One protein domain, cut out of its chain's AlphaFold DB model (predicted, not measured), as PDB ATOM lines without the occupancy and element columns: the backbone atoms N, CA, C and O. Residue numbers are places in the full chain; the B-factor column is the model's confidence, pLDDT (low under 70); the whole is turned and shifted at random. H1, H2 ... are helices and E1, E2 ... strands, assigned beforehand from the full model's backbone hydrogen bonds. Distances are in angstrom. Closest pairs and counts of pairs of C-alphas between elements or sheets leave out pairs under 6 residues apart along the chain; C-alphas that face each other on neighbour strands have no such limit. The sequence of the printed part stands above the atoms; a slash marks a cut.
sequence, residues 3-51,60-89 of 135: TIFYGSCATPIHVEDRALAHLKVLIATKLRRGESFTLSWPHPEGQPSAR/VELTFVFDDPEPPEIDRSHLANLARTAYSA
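This is residues 3 to 51 and 60 to 89 of the 135 residues of an uncharacterized protein of Microbacterium sp. 8M (UniProt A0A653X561). A small wall of three antiparallel strands, E2, E1 and E4, has the long helix H1 running over one face along its strands; no named helix covers the other face. The shorter helix H2 packs on H1 at a steep tilt, on the side away from the sheet, while strand E3 runs on its own outside the sheet, near H1. The printed part has 79 residues, with two named helices and four named strands in the order E1, E2, H1, E3, E4, H2; the class is mixed, helices and strands. The whole is compact, with a radius of gyration of the C-alphas of 13.3 A and spans of 33 by 32 by 24 A.

Find C-alpha 3 at (-38.303, 11.839, -42.494), where E1 begins; it covers residues 3 to 6 over 10.0 A. Go on to E2, residues 13 to 15, 6.5 A long. H1, residues 17 to 32, starts with C-alpha 17 at (-34.314, 4.825, -45.071) and runs 22.2 A. Then come E3, residues 37 to 42, 17.2 A, and, past the cut, E4, residues 62 to 66, 13.4 A. Last is H2, residues 76 to 86, 14.9 A, ending with C-alpha 86 at (-21.489, 9.376, -31.689).

Begin with the sheet, in order E2, E1, E4. E1 and E2 form a hairpin, antiparallel at 143 degrees; look for N 4 and O 13, 2.9 A apart and within hydrogen-bond range. E1 and E4 are antiparallel at 172 degrees, with N 5 and O 63 at 2.9 A and N 65 and O 3 at 2.8 A, both within hydrogen-bond range. H1 is on the sheet, two layers with the helix on one face, at a height over the sheet of 10.0 A. It lies over E1 and E4, along the strands, at 18 degrees to E4 on the local plane; its closest C-alphas to E4 are those of Asp 17 and Phe 66, 6.4 A apart. With its residues 22 to 26 alone H1 touches H2, closest at the C-alphas of His 22 and Leu 79, 5.8 A; they run the same way at a steep tilt of 52 degrees. H2 is not on the sheet. E3 pairs with no named strand; it and H1 are near each other, with 5 pairs of C-alphas within 10 A. E3 and H2 are only just apart, at 8.5 A. In H1 and H2 every O i to N i+4 pair is within hydrogen-bond range.

The C-alphas farthest apart are those of Arg 33 and Gly 46, 37.1 A. Residues 52 to 59 are not printed, and C-alphas 51 and 60 are 21.9 A apart across this cut. Of the links that are printed whole, none is long. The mean pLDDT of the printed part is 75.7; look for values under 70 at residues 9 to 10, 43 to 50, 69 to 74, 78 to 79 and 82 to 89.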
ATOM      1  N   THR A   3     -38.157  10.483 -43.028       84.94
ATOM      2  CA  THR A   3     -38.303  11.839 -42.494       84.94
ATOM      3  C   THR A   3     -38.198  11.853 -40.973       84.94
ATOM      4  O   THR A   3     -38.861  11.081 -40.279       84.94
ATOM      5  N   ILE A   4     -37.377  12.759 -40.444       86.62
ATOM      6  CA  ILE A   4     -37.267  13.034 -39.008       86.62
ATOM      7  C   ILE A   4     -37.991  14.342 -38.698       86.62
ATOM      8  O   ILE A   4     -37.712  15.378 -39.307       86.62
ATOM      9  N   PHE A   5     -38.870  14.299 -37.698       85.88
ATOM     10  CA  PHE A   5     -39.501  15.471 -37.097       85.88
ATOM     11  C   PHE A   5     -38.997  15.634 -35.668       85.88
ATOM     12  O   PHE A   5     -39.075  14.698 -34.869       85.88
ATOM     13  N   TYR A   6     -38.487  16.821 -35.345       86.25
ATOM     14  CA  TYR A   6     -37.984  17.140 -34.013       86.25
ATOM     15  C   TYR A   6     -38.703  18.357 -33.433       86.25
ATOM     16  O   TYR A   6     -38.580  19.470 -33.952       86.25
ATOM     17  N   GLY A   7     -39.447  18.143 -32.346       81.62
ATOM     18  CA  GLY A   7     -40.265  19.171 -31.707       81.62
ATOM     19  C   GLY A   7     -41.232  19.847 -32.683       81.62
ATOM     20  O   GLY A   7     -41.800  19.212 -33.565       81.62
ATOM     21  N   SER A   8     -41.391  21.162 -32.544       71.56
ATOM     22  CA  SER A   8     -42.201  22.005 -33.433       71.56
ATOM     23  C   SER A   8     -41.403  22.601 -34.599       71.56
ATOM     24  O   SER A   8     -41.808  23.612 -35.177       71.56
ATOM     25  N   CYS A   9     -40.239  22.031 -34.930       66.00
ATOM     26  CA  CYS A   9     -39.406  22.562 -35.998       66.00
ATOM     27  C   CYS A   9     -40.140  22.449 -37.344       66.00
ATOM     28  O   CYS A   9     -40.594  21.373 -37.725       66.00
ATOM     29  N   ALA A  10     -40.255  23.570 -38.060       59.97
ATOM     30  CA  ALA A  10     -41.036  23.657 -39.295       59.97
ATOM     31  C   ALA A  10     -40.397  22.922 -40.487       59.97
ATOM     32  O   ALA A  10     -41.050  22.716 -41.506       59.97
ATOM     33  N   THR A  11     -39.122  22.545 -40.380       73.69
ATOM     34  CA  THR A  11     -38.367  21.912 -41.462       73.69
ATOM     35  C   THR A  11     -38.191  20.415 -41.196       73.69
ATOM     36  O   THR A  11     -37.389  20.060 -40.325       73.69
ATOM     37  N   PRO A  12     -38.907  19.536 -41.925       80.69
ATOM     38  CA  PRO A  12     -38.647  18.102 -41.886       80.69
ATOM     39  C   PRO A  12     -37.238  17.796 -42.404       80.69
ATOM     40  O   PRO A  12     -36.748  18.446 -43.329       80.69
ATOM     41  N   ILE A  13     -36.585  16.801 -41.804       83.06
ATOM     42  CA  ILE A  13     -35.250  16.359 -42.218       83.06
ATOM     43  C   ILE A  13     -35.414  15.089 -43.040       83.06
ATOM     44  O   ILE A  13     -35.860  14.076 -42.505       83.06
ATOM     45  N   HIS A  14     -35.039  15.146 -44.314       83.19
ATOM     46  CA  HIS A  14     -35.069  13.989 -45.202       83.19
ATOM     47  C   HIS A  14     -33.752  13.218 -45.115       83.19
ATOM     48  O   HIS A  14     -32.675  13.809 -45.198       83.19
ATOM     49  N   VAL A  15     -33.854  11.910 -44.909       82.25
ATOM     50  CA  VAL A  15     -32.726  10.987 -44.744       82.25
ATOM     51  C   VAL A  15     -33.065   9.691 -45.475       82.25
ATOM     52  O   VAL A  15     -34.225   9.295 -45.521       82.25
ATOM     53  N   GLU A  16     -32.082   9.012 -46.052       83.88
ATOM     54  CA  GLU A  16     -32.294   7.702 -46.669       83.88
ATOM     55  C   GLU A  16     -32.758   6.656 -45.629       83.88
ATOM     56  O   GLU A  16     -32.397   6.727 -44.453       83.88
ATOM     57  N   ASP A  17     -33.619   5.709 -46.025       81.12
ATOM     58  CA  ASP A  17     -34.314   4.825 -45.071       81.12
ATOM     59  C   ASP A  17     -33.347   3.959 -44.251       81.12
ATOM     60  O   ASP A  17     -33.578   3.728 -43.057       81.12
ATOM     61  N   ARG A  18     -32.231   3.512 -44.848       80.75
ATOM     62  CA  ARG A  18     -31.225   2.716 -44.133       80.75
ATOM     63  C   ARG A  18     -30.523   3.588 -43.102       80.75
ATOM     64  O   ARG A  18     -30.518   3.233 -41.921       80.75
ATOM     65  N   ALA A  19     -30.034   4.760 -43.505       82.38
ATOM     66  CA  ALA A  19     -29.442   5.731 -42.585       82.38
ATOM     67  C   ALA A  19     -30.411   6.135 -41.454       82.38
ATOM     68  O   ALA A  19     -30.015   6.207 -40.285       82.38
ATOM     69  N   LEU A  20     -31.701   6.314 -41.761       85.81
ATOM     70  CA  LEU A  20     -32.743   6.608 -40.778       85.81
ATOM     71  C   LEU A  20     -32.912   5.473 -39.757       85.81
ATOM     72  O   LEU A  20     -33.073   5.733 -38.560       85.81
ATOM     73  N   ALA A  21     -32.838   4.212 -40.188       84.12
ATOM     74  CA  ALA A  21     -32.911   3.065 -39.289       84.12
ATOM     75  C   ALA A  21     -31.707   2.998 -38.336       84.12
ATOM     76  O   ALA A  21     -31.892   2.783 -37.131       84.12
ATOM     77  N   HIS A  22     -30.489   3.251 -38.827       83.56
ATOM     78  CA  HIS A  22     -29.289   3.333 -37.983       83.56
ATOM     79  C   HIS A  22     -29.381   4.490 -36.979       83.56
ATOM     80  O   HIS A  22     -29.122   4.297 -35.784       83.56
ATOM     81  N   LEU A  23     -29.814   5.671 -37.428       86.12
ATOM     82  CA  LEU A  23     -30.038   6.842 -36.576       86.12
ATOM     83  C   LEU A  23     -31.054   6.560 -35.478       86.12
ATOM     84  O   LEU A  23     -30.781   6.845 -34.314       86.12
ATOM     85  N   LYS A  24     -32.200   5.965 -35.816       87.44
ATOM     86  CA  LYS A  24     -33.248   5.626 -34.848       87.44
ATOM     87  C   LYS A  24     -32.689   4.796 -33.695       87.44
ATOM     88  O   LYS A  24     -32.970   5.098 -32.536       87.44
ATOM     89  N   VAL A  25     -31.866   3.787 -33.987       84.75
ATOM     90  CA  VAL A  25     -31.242   2.938 -32.957       84.75
ATOM     91  C   VAL A  25     -30.283   3.742 -32.078       84.75
ATOM     92  O   VAL A  25     -30.339   3.638 -30.850       84.75
ATOM     93  N   LEU A  26     -29.421   4.567 -32.672       86.44
ATOM     94  CA  LEU A  26     -28.418   5.339 -31.931       86.44
ATOM     95  C   LEU A  26     -29.034   6.444 -31.085       86.44
ATOM     96  O   LEU A  26     -28.695   6.573 -29.907       86.44
ATOM     97  N   ILE A  27     -29.968   7.201 -31.659       86.44
ATOM     98  CA  ILE A  27     -30.681   8.268 -30.966       86.44
ATOM     99  C   ILE A  27     -31.487   7.669 -29.811       86.44
ATOM    100  O   ILE A  27     -31.353   8.128 -28.678       86.44
ATOM    101  N   ALA A  28     -32.228   6.578 -30.042       84.94
ATOM    102  CA  ALA A  28     -32.944   5.889 -28.969       84.94
ATOM    103  C   ALA A  28     -31.996   5.386 -27.868       84.94
ATOM    104  O   ALA A  28     -32.338   5.448 -26.690       84.94
ATOM    105  N   THR A  29     -30.802   4.908 -28.224       84.94
ATOM    106  CA  THR A  29     -29.811   4.437 -27.244       84.94
ATOM    107  C   THR A  29     -29.265   5.581 -26.390       84.94
ATOM    108  O   THR A  29     -29.177   5.430 -25.172       84.94
ATOM    109  N   LYS A  30     -28.921   6.725 -26.994       83.56
ATOM    110  CA  LYS A  30     -28.406   7.894 -26.265       83.56
ATOM    111  C   LYS A  30     -29.474   8.568 -25.405       83.56
ATOM    112  O   LYS A  30     -29.244   8.798 -24.220       83.56
ATOM    113  N   LEU A  31     -30.667   8.796 -25.952       85.69
ATOM    114  CA  LEU A  31     -31.752   9.451 -25.216       85.69
ATOM    115  C   LEU A  31     -32.244   8.610 -24.028       85.69
ATOM    116  O   LEU A  31     -32.537   9.172 -22.977       85.69
ATOM    117  N   ARG A  32     -32.249   7.269 -24.127       84.94
ATOM    118  CA  ARG A  32     -32.549   6.382 -22.979       84.94
ATOM    119  C   ARG A  32     -31.550   6.514 -21.829       84.94
ATOM    120  O   ARG A  32     -31.905   6.205 -20.697       84.94
ATOM    121  N   ARG A  33     -30.317   6.953 -22.102       86.38
ATOM    122  CA  ARG A  33     -29.296   7.236 -21.081       86.38
ATOM    123  C   ARG A  33     -29.416   8.648 -20.499       86.38
ATOM    124  O   ARG A  33     -28.638   9.002 -19.622       86.38
ATOM    125  N   GLY A  34     -30.372   9.449 -20.976       84.06
ATOM    126  CA  GLY A  34     -30.515  10.855 -20.602       84.06
ATOM    127  C   GLY A  34     -29.464  11.768 -21.242       84.06
ATOM    128  O   GLY A  34     -29.333  12.923 -20.844       84.06
ATOM    129  N   GLU A  35     -28.710  11.274 -22.226       83.50
ATOM    130  CA  GLU A  35     -27.649  12.034 -22.881       83.50
ATOM    131  C   GLU A  35     -28.233  12.907 -23.998       83.50
ATOM    132  O   GLU A  35     -28.861  12.406 -24.932       83.50
ATOM    133  N   SER A  36     -27.999  14.219 -23.916       84.94
ATOM    134  CA  SER A  36     -28.292  15.155 -25.008       84.94
ATOM    135  C   SER A  36     -27.078  15.295 -25.924       84.94
ATOM    136  O   SER A  36     -25.942  15.272 -25.450       84.94
ATOM    137  N   PHE A  37     -27.299  15.431 -27.228       86.12
ATOM    138  CA  PHE A  37     -26.221  15.481 -28.218       86.12
ATOM    139  C   PHE A  37     -26.647  16.220 -29.487       86.12
ATOM    140  O   PHE A  37     -27.831  16.439 -29.732       86.12
ATOM    141  N   THR A  38     -25.676  16.590 -30.317       86.31
ATOM    142  CA  THR A  38     -25.924  17.246 -31.604       86.31
ATOM    143  C   THR A  38     -26.016  16.246 -32.750       86.31
ATOM    144  O   THR A  38     -25.250  15.281 -32.810       86.31
ATOM    145  N   LEU A  39     -26.924  16.506 -33.686       85.88
ATOM    146  CA  LEU A  39     -26.982  15.849 -34.989       85.88
ATOM    147  C   LEU A  39     -26.707  16.901 -36.062       85.88
ATOM    148  O   LEU A  39     -27.443  17.883 -36.144       85.88
ATOM    149  N   SER A  40     -25.671  16.698 -36.873       83.62
ATOM    150  CA  SER A  40     -25.358  17.576 -38.004       83.62
ATOM    151  C   SER A  40     -25.413  16.826 -39.325       83.62
ATOM    152  O   SER A  40     -25.004  15.668 -39.405       83.62
ATOM    153  N   TRP A  41     -25.860  17.518 -40.369       85.25
ATOM    154  CA  TRP A  41     -25.903  16.988 -41.726       85.25
ATOM    155  C   TRP A  41     -25.682  18.096 -42.768       85.25
ATOM    156  O   TRP A  41     -26.056  19.251 -42.527       85.25
ATOM    157  N   PRO A  42     -25.052  17.788 -43.912       79.81
ATOM    158  CA  PRO A  42     -24.965  18.712 -45.041       79.81
ATOM    159  C   PRO A  42     -26.332  18.863 -45.725       79.81
ATOM    160  O   PRO A  42     -27.109  17.914 -45.747       79.81
ATOM    161  N   HIS A  43     -26.641  20.029 -46.301       68.31
ATOM    162  CA  HIS A  43     -27.812  20.126 -47.186       68.31
ATOM    163  C   HIS A  43     -27.468  19.599 -48.584       68.31
ATOM    164  O   HIS A  43     -26.331  19.776 -49.028       68.31
ATOM    165  N   PRO A  44     -28.439  18.998 -49.295       62.44
ATOM    166  CA  PRO A  44     -28.270  18.680 -50.708       62.44
ATOM    167  C   PRO A  44     -27.989  19.952 -51.528       62.44
ATOM    168  O   PRO A  44     -28.380  21.059 -51.141       62.44
ATOM    169  N   GLU A  45     -27.283  19.787 -52.651       55.91
ATOM    170  CA  GLU A  45     -26.825  20.895 -53.497       55.91
ATOM    171  C   GLU A  45     -27.984  21.831 -53.892       55.91
ATOM    172  O   GLU A  45     -29.014  21.388 -54.397       55.91
ATOM    173  N   GLY A  46     -27.818  23.139 -53.649       56.88
ATOM    174  CA  GLY A  46     -28.789  24.176 -54.031       56.88
ATOM    175  C   GLY A  46     -29.399  24.996 -52.886       56.88
ATOM    176  O   GLY A  46     -30.098  25.969 -53.166       56.88
ATOM    177  N   GLN A  47     -29.126  24.677 -51.613       58.25
ATOM    178  CA  GLN A  47     -29.524  25.521 -50.471       58.25
ATOM    179  C   GLN A  47     -28.360  26.364 -49.914       58.25
ATOM    180  O   GLN A  47     -27.230  25.883 -49.845       58.25
ATOM    181  N   PRO A  48     -28.618  27.609 -49.455       56.56
ATOM    182  CA  PRO A  48     -27.583  28.541 -48.990       56.56
ATOM    183  C   PRO A  48     -26.895  28.128 -47.676       56.56
ATOM    184  O   PRO A  48     -25.935  28.774 -47.262       56.56
ATOM    185  N   SER A  49     -27.368  27.073 -47.006       60.78
ATOM    186  CA  SER A  49     -26.805  26.595 -45.744       60.78
ATOM    187  C   SER A  49     -25.958  25.344 -45.968       60.78
ATOM    188  O   SER A  49     -26.484  24.264 -46.218       60.78
ATOM    189  N   ALA A  50     -24.634  25.468 -45.847       68.31
ATOM    190  CA  ALA A  50     -23.701  24.364 -46.103       68.31
ATOM    191  C   ALA A  50     -23.884  23.162 -45.152       68.31
ATOM    192  O   ALA A  50     -23.548  22.033 -45.502       68.31
ATOM    193  N   ARG A  51     -24.413  23.384 -43.940       75.75
ATOM    194  CA  ARG A  51     -24.623  22.341 -42.927       75.75
ATOM    195  C   ARG A  51     -25.701  22.759 -41.936       75.75
ATOM    196  O   ARG A  51     -25.624  23.851 -41.377       75.75
ATOM    197  N   VAL A  60     -37.808  16.485 -25.639       84.94
ATOM    198  CA  VAL A  60     -38.471  16.930 -26.870       84.94
ATOM    199  C   VAL A  60     -38.925  15.716 -27.668       84.94
ATOM    200  O   VAL A  60     -38.188  14.741 -27.810       84.94
ATOM    201  N   GLU A  61     -40.144  15.785 -28.198       84.12
ATOM    202  CA  GLU A  61     -40.700  14.731 -29.036       84.12
ATOM    203  C   GLU A  61     -39.892  14.567 -30.331       84.12
ATOM    204  O   GLU A  61     -39.533  15.541 -31.001       84.12
ATOM    205  N   LEU A  62     -39.607  13.311 -30.672       85.19
ATOM    206  CA  LEU A  62     -38.855  12.928 -31.857       85.19
ATOM    207  C   LEU A  62     -39.625  11.839 -32.598       85.19
ATOM    208  O   LEU A  62     -39.819  10.742 -32.070       85.19
ATOM    209  N   THR A  63     -40.027  12.140 -33.828       86.62
ATOM    210  CA  THR A  63     -40.771  11.214 -34.686       86.62
ATOM    211  C   THR A  63     -39.921  10.815 -35.886       86.62
ATOM    212  O   THR A  63     -39.310  11.660 -36.538       86.62
ATOM    213  N   PHE A  64     -39.909   9.514 -36.178       86.88
ATOM    214  CA  PHE A  64     -39.267   8.927 -37.350       86.88
ATOM    215  C   PHE A  64     -40.352   8.360 -38.264       86.88
ATOM    216  O   PHE A  64     -41.102   7.478 -37.839       86.88
ATOM    217  N   VAL A  65     -40.429   8.850 -39.495       84.94
ATOM    218  CA  VAL A  65     -41.359   8.375 -40.524       84.94
ATOM    219  C   VAL A  65     -40.548   7.708 -41.625       84.94
ATOM    220  O   VAL A  65     -39.583   8.290 -42.102       84.94
ATOM    221  N   PHE A  66     -40.928   6.493 -42.001       81.25
ATOM    222  CA  PHE A  66     -40.339   5.747 -43.112       81.25
ATOM    223  C   PHE A  66     -41.403   5.649 -44.205       81.25
ATOM    224  O   PHE A  66     -42.553   5.338 -43.887       81.25
ATOM    225  N   ASP A  67     -41.046   5.927 -45.459       73.56
ATOM    226  CA  ASP A  67     -41.986   5.757 -46.579       73.56
ATOM    227  C   ASP A  67     -42.232   4.273 -46.899       73.56
ATOM    228  O   ASP A  67     -43.294   3.920 -47.411       73.56
ATOM    229  N   ASP A  68     -41.254   3.406 -46.611       71.44
ATOM    230  CA  ASP A  68     -41.363   1.960 -46.808       71.44
ATOM    231  C   ASP A  68     -41.911   1.278 -45.535       71.44
ATOM    232  O   ASP A  68     -41.372   1.498 -44.441       71.44
ATOM    233  N   PRO A  69     -42.984   0.467 -45.631       63.91
ATOM    234  CA  PRO A  69     -43.483  -0.320 -44.505       63.91
ATOM    235  C   PRO A  69     -42.534  -1.452 -44.078       63.91
ATOM    236  O   PRO A  69     -42.621  -1.902 -42.931       63.91
ATOM    237  N   GLU A  70     -41.649  -1.926 -44.959       67.12
ATOM    238  CA  GLU A  70     -40.670  -2.962 -44.634       67.12
ATOM    239  C   GLU A  70     -39.473  -2.329 -43.895       67.12
ATOM    240  O   GLU A  70     -38.842  -1.397 -44.403       67.12
ATOM    241  N   PRO A  71     -39.116  -2.799 -42.685       60.28
ATOM    242  CA  PRO A  71     -37.963  -2.264 -41.976       60.28
ATOM    243  C   PRO A  71     -36.677  -2.579 -42.759       60.28
ATOM    244  O   PRO A  71     -36.387  -3.755 -42.995       60.28
ATOM    245  N   PRO A  72     -35.866  -1.570 -43.129       65.56
ATOM    246  CA  PRO A  72     -34.646  -1.809 -43.887       65.56
ATOM    247  C   PRO A  72     -33.651  -2.645 -43.075       65.56
ATOM    248  O   PRO A  72     -33.556  -2.523 -41.847       65.56
ATOM    249  N   GLU A  73     -32.883  -3.491 -43.767       69.19
ATOM    250  CA  GLU A  73     -31.877  -4.339 -43.129       69.19
ATOM    251  C   GLU A  73     -30.819  -3.493 -42.404       69.19
ATOM    252  O   GLU A  73     -30.133  -2.649 -42.987       69.19
ATOM    253  N   ILE A  74     -30.669  -3.735 -41.101       68.56
ATOM    254  CA  ILE A  74     -29.696  -3.027 -40.269       68.56
ATOM    255  C   ILE A  74     -28.322  -3.678 -40.438       68.56
ATOM    256  O   ILE A  74     -28.025  -4.707 -39.825       68.56
ATOM    257  N   ASP A  75     -27.441  -3.027 -41.193       73.50
ATOM    258  CA  ASP A  75     -26.027  -3.397 -41.230       73.50
ATOM    259  C   ASP A  75     -25.337  -3.023 -39.904       73.50
ATOM    260  O   ASP A  75     -25.206  -1.846 -39.546       73.50
ATOM    261  N   ARG A  76     -24.882  -4.037 -39.158       71.56
ATOM    262  CA  ARG A  76     -24.194  -3.856 -37.870       71.56
ATOM    263  C   ARG A  76     -22.833  -3.182 -38.004       71.56
ATOM    264  O   ARG A  76     -22.405  -2.515 -37.062       71.56
ATOM    265  N   SER A  77     -22.151  -3.350 -39.134       71.81
ATOM    266  CA  SER A  77     -20.855  -2.718 -39.382       71.81
ATOM    267  C   SER A  77     -21.015  -1.205 -39.553       71.81
ATOM    268  O   SER A  77     -20.266  -0.430 -38.950       71.81
ATOM    269  N   HIS A  78     -22.071  -0.782 -40.256       66.00
ATOM    270  CA  HIS A  78     -22.423   0.626 -40.403       66.00
ATOM    271  C   HIS A  78     -22.857   1.235 -39.064       66.00
ATOM    272  O   HIS A  78     -22.332   2.272 -38.657       66.00
ATOM    273  N   LEU A  79     -23.703   0.525 -38.304       69.75
ATOM    274  CA  LEU A  79     -24.101   0.930 -36.951       69.75
ATOM    275  C   LEU A  79     -22.890   1.150 -36.028       69.75
ATOM    276  O   LEU A  79     -22.858   2.120 -35.275       69.75
ATOM    277  N   ALA A  80     -21.883   0.273 -36.081       71.50
ATOM    278  CA  ALA A  80     -20.678   0.388 -35.260       71.50
ATOM    279  C   ALA A  80     -19.825   1.615 -35.632       71.50
ATOM    280  O   ALA A  80     -19.309   2.300 -34.744       71.50
ATOM    281  N   ASN A  81     -19.712   1.934 -36.925       70.69
ATOM    282  CA  ASN A  81     -19.022   3.141 -37.393       70.69
ATOM    283  C   ASN A  81     -19.717   4.419 -36.904       70.69
ATOM    284  O   ASN A  81     -19.055   5.336 -36.416       70.69
ATOM    285  N   LEU A  82     -21.044   4.443 -36.981       66.75
ATOM    286  CA  LEU A  82     -21.889   5.563 -36.572       66.75
ATOM    287  C   LEU A  82     -21.950   5.697 -35.032       66.75
ATOM    288  O   LEU A  82     -21.957   6.797 -34.484       66.75
ATOM    289  N   ALA A  83     -21.881   4.581 -34.298       68.25
ATOM    290  CA  ALA A  83     -21.701   4.587 -32.847       68.25
ATOM    291  C   ALA A  83     -20.351   5.205 -32.448       68.25
ATOM    292  O   ALA A  83     -20.290   5.998 -31.508       68.25
ATOM    293  N   ARG A  84     -19.273   4.887 -33.177       67.75
ATOM    294  CA  ARG A  84     -17.929   5.424 -32.915       67.75
ATOM    295  C   ARG A  84     -17.872   6.945 -33.081       67.75
ATOM    296  O   ARG A  84     -17.246   7.603 -32.254       67.75
ATOM    297  N   THR A  85     -18.537   7.512 -34.088       61.03
ATOM    298  CA  THR A  85     -18.649   8.974 -34.237       61.03
ATOM    299  C   THR A  85     -19.531   9.581 -33.153       61.03
ATOM    300  O   THR A  85     -19.156  10.600 -32.582       61.03
ATOM    301  N   ALA A  86     -20.616   8.909 -32.762       59.28
ATOM    302  CA  ALA A  86     -21.489   9.376 -31.689       59.28
ATOM    303  C   ALA A  86     -20.797   9.467 -30.314       59.28
ATOM    304  O   ALA A  86     -21.279  10.205 -29.456       59.28
ATOM    305  N   TYR A  87     -19.739   8.690 -30.052       58.09
ATOM    306  CA  TYR A  87     -18.934   8.780 -28.820       58.09
ATOM    307  C   TYR A  87     -17.868   9.888 -28.861       58.09
ATOM    308  O   TYR A  87     -17.283  10.203 -27.827       58.09
ATOM    309  N   SER A  88     -17.623  10.500 -30.023       51.22
ATOM    310  CA  SER A  88     -16.815  11.716 -30.128       51.22
ATOM    311  C   SER A  88     -17.613  12.915 -29.608       51.22
ATOM    312  O   SER A  88     -18.821  13.006 -29.824       51.22
ATOM    313  N   ALA A  89     -16.939  13.873 -28.966       48.72
ATOM    314  CA  ALA A  89     -17.551  15.068 -28.371       48.72
ATOM    315  C   ALA A  89     -18.354  15.953 -29.362       48.72
ATOM    316  O   ALA A  89     -19.007  16.900 -28.936       48.72
TER     317      ALA A  89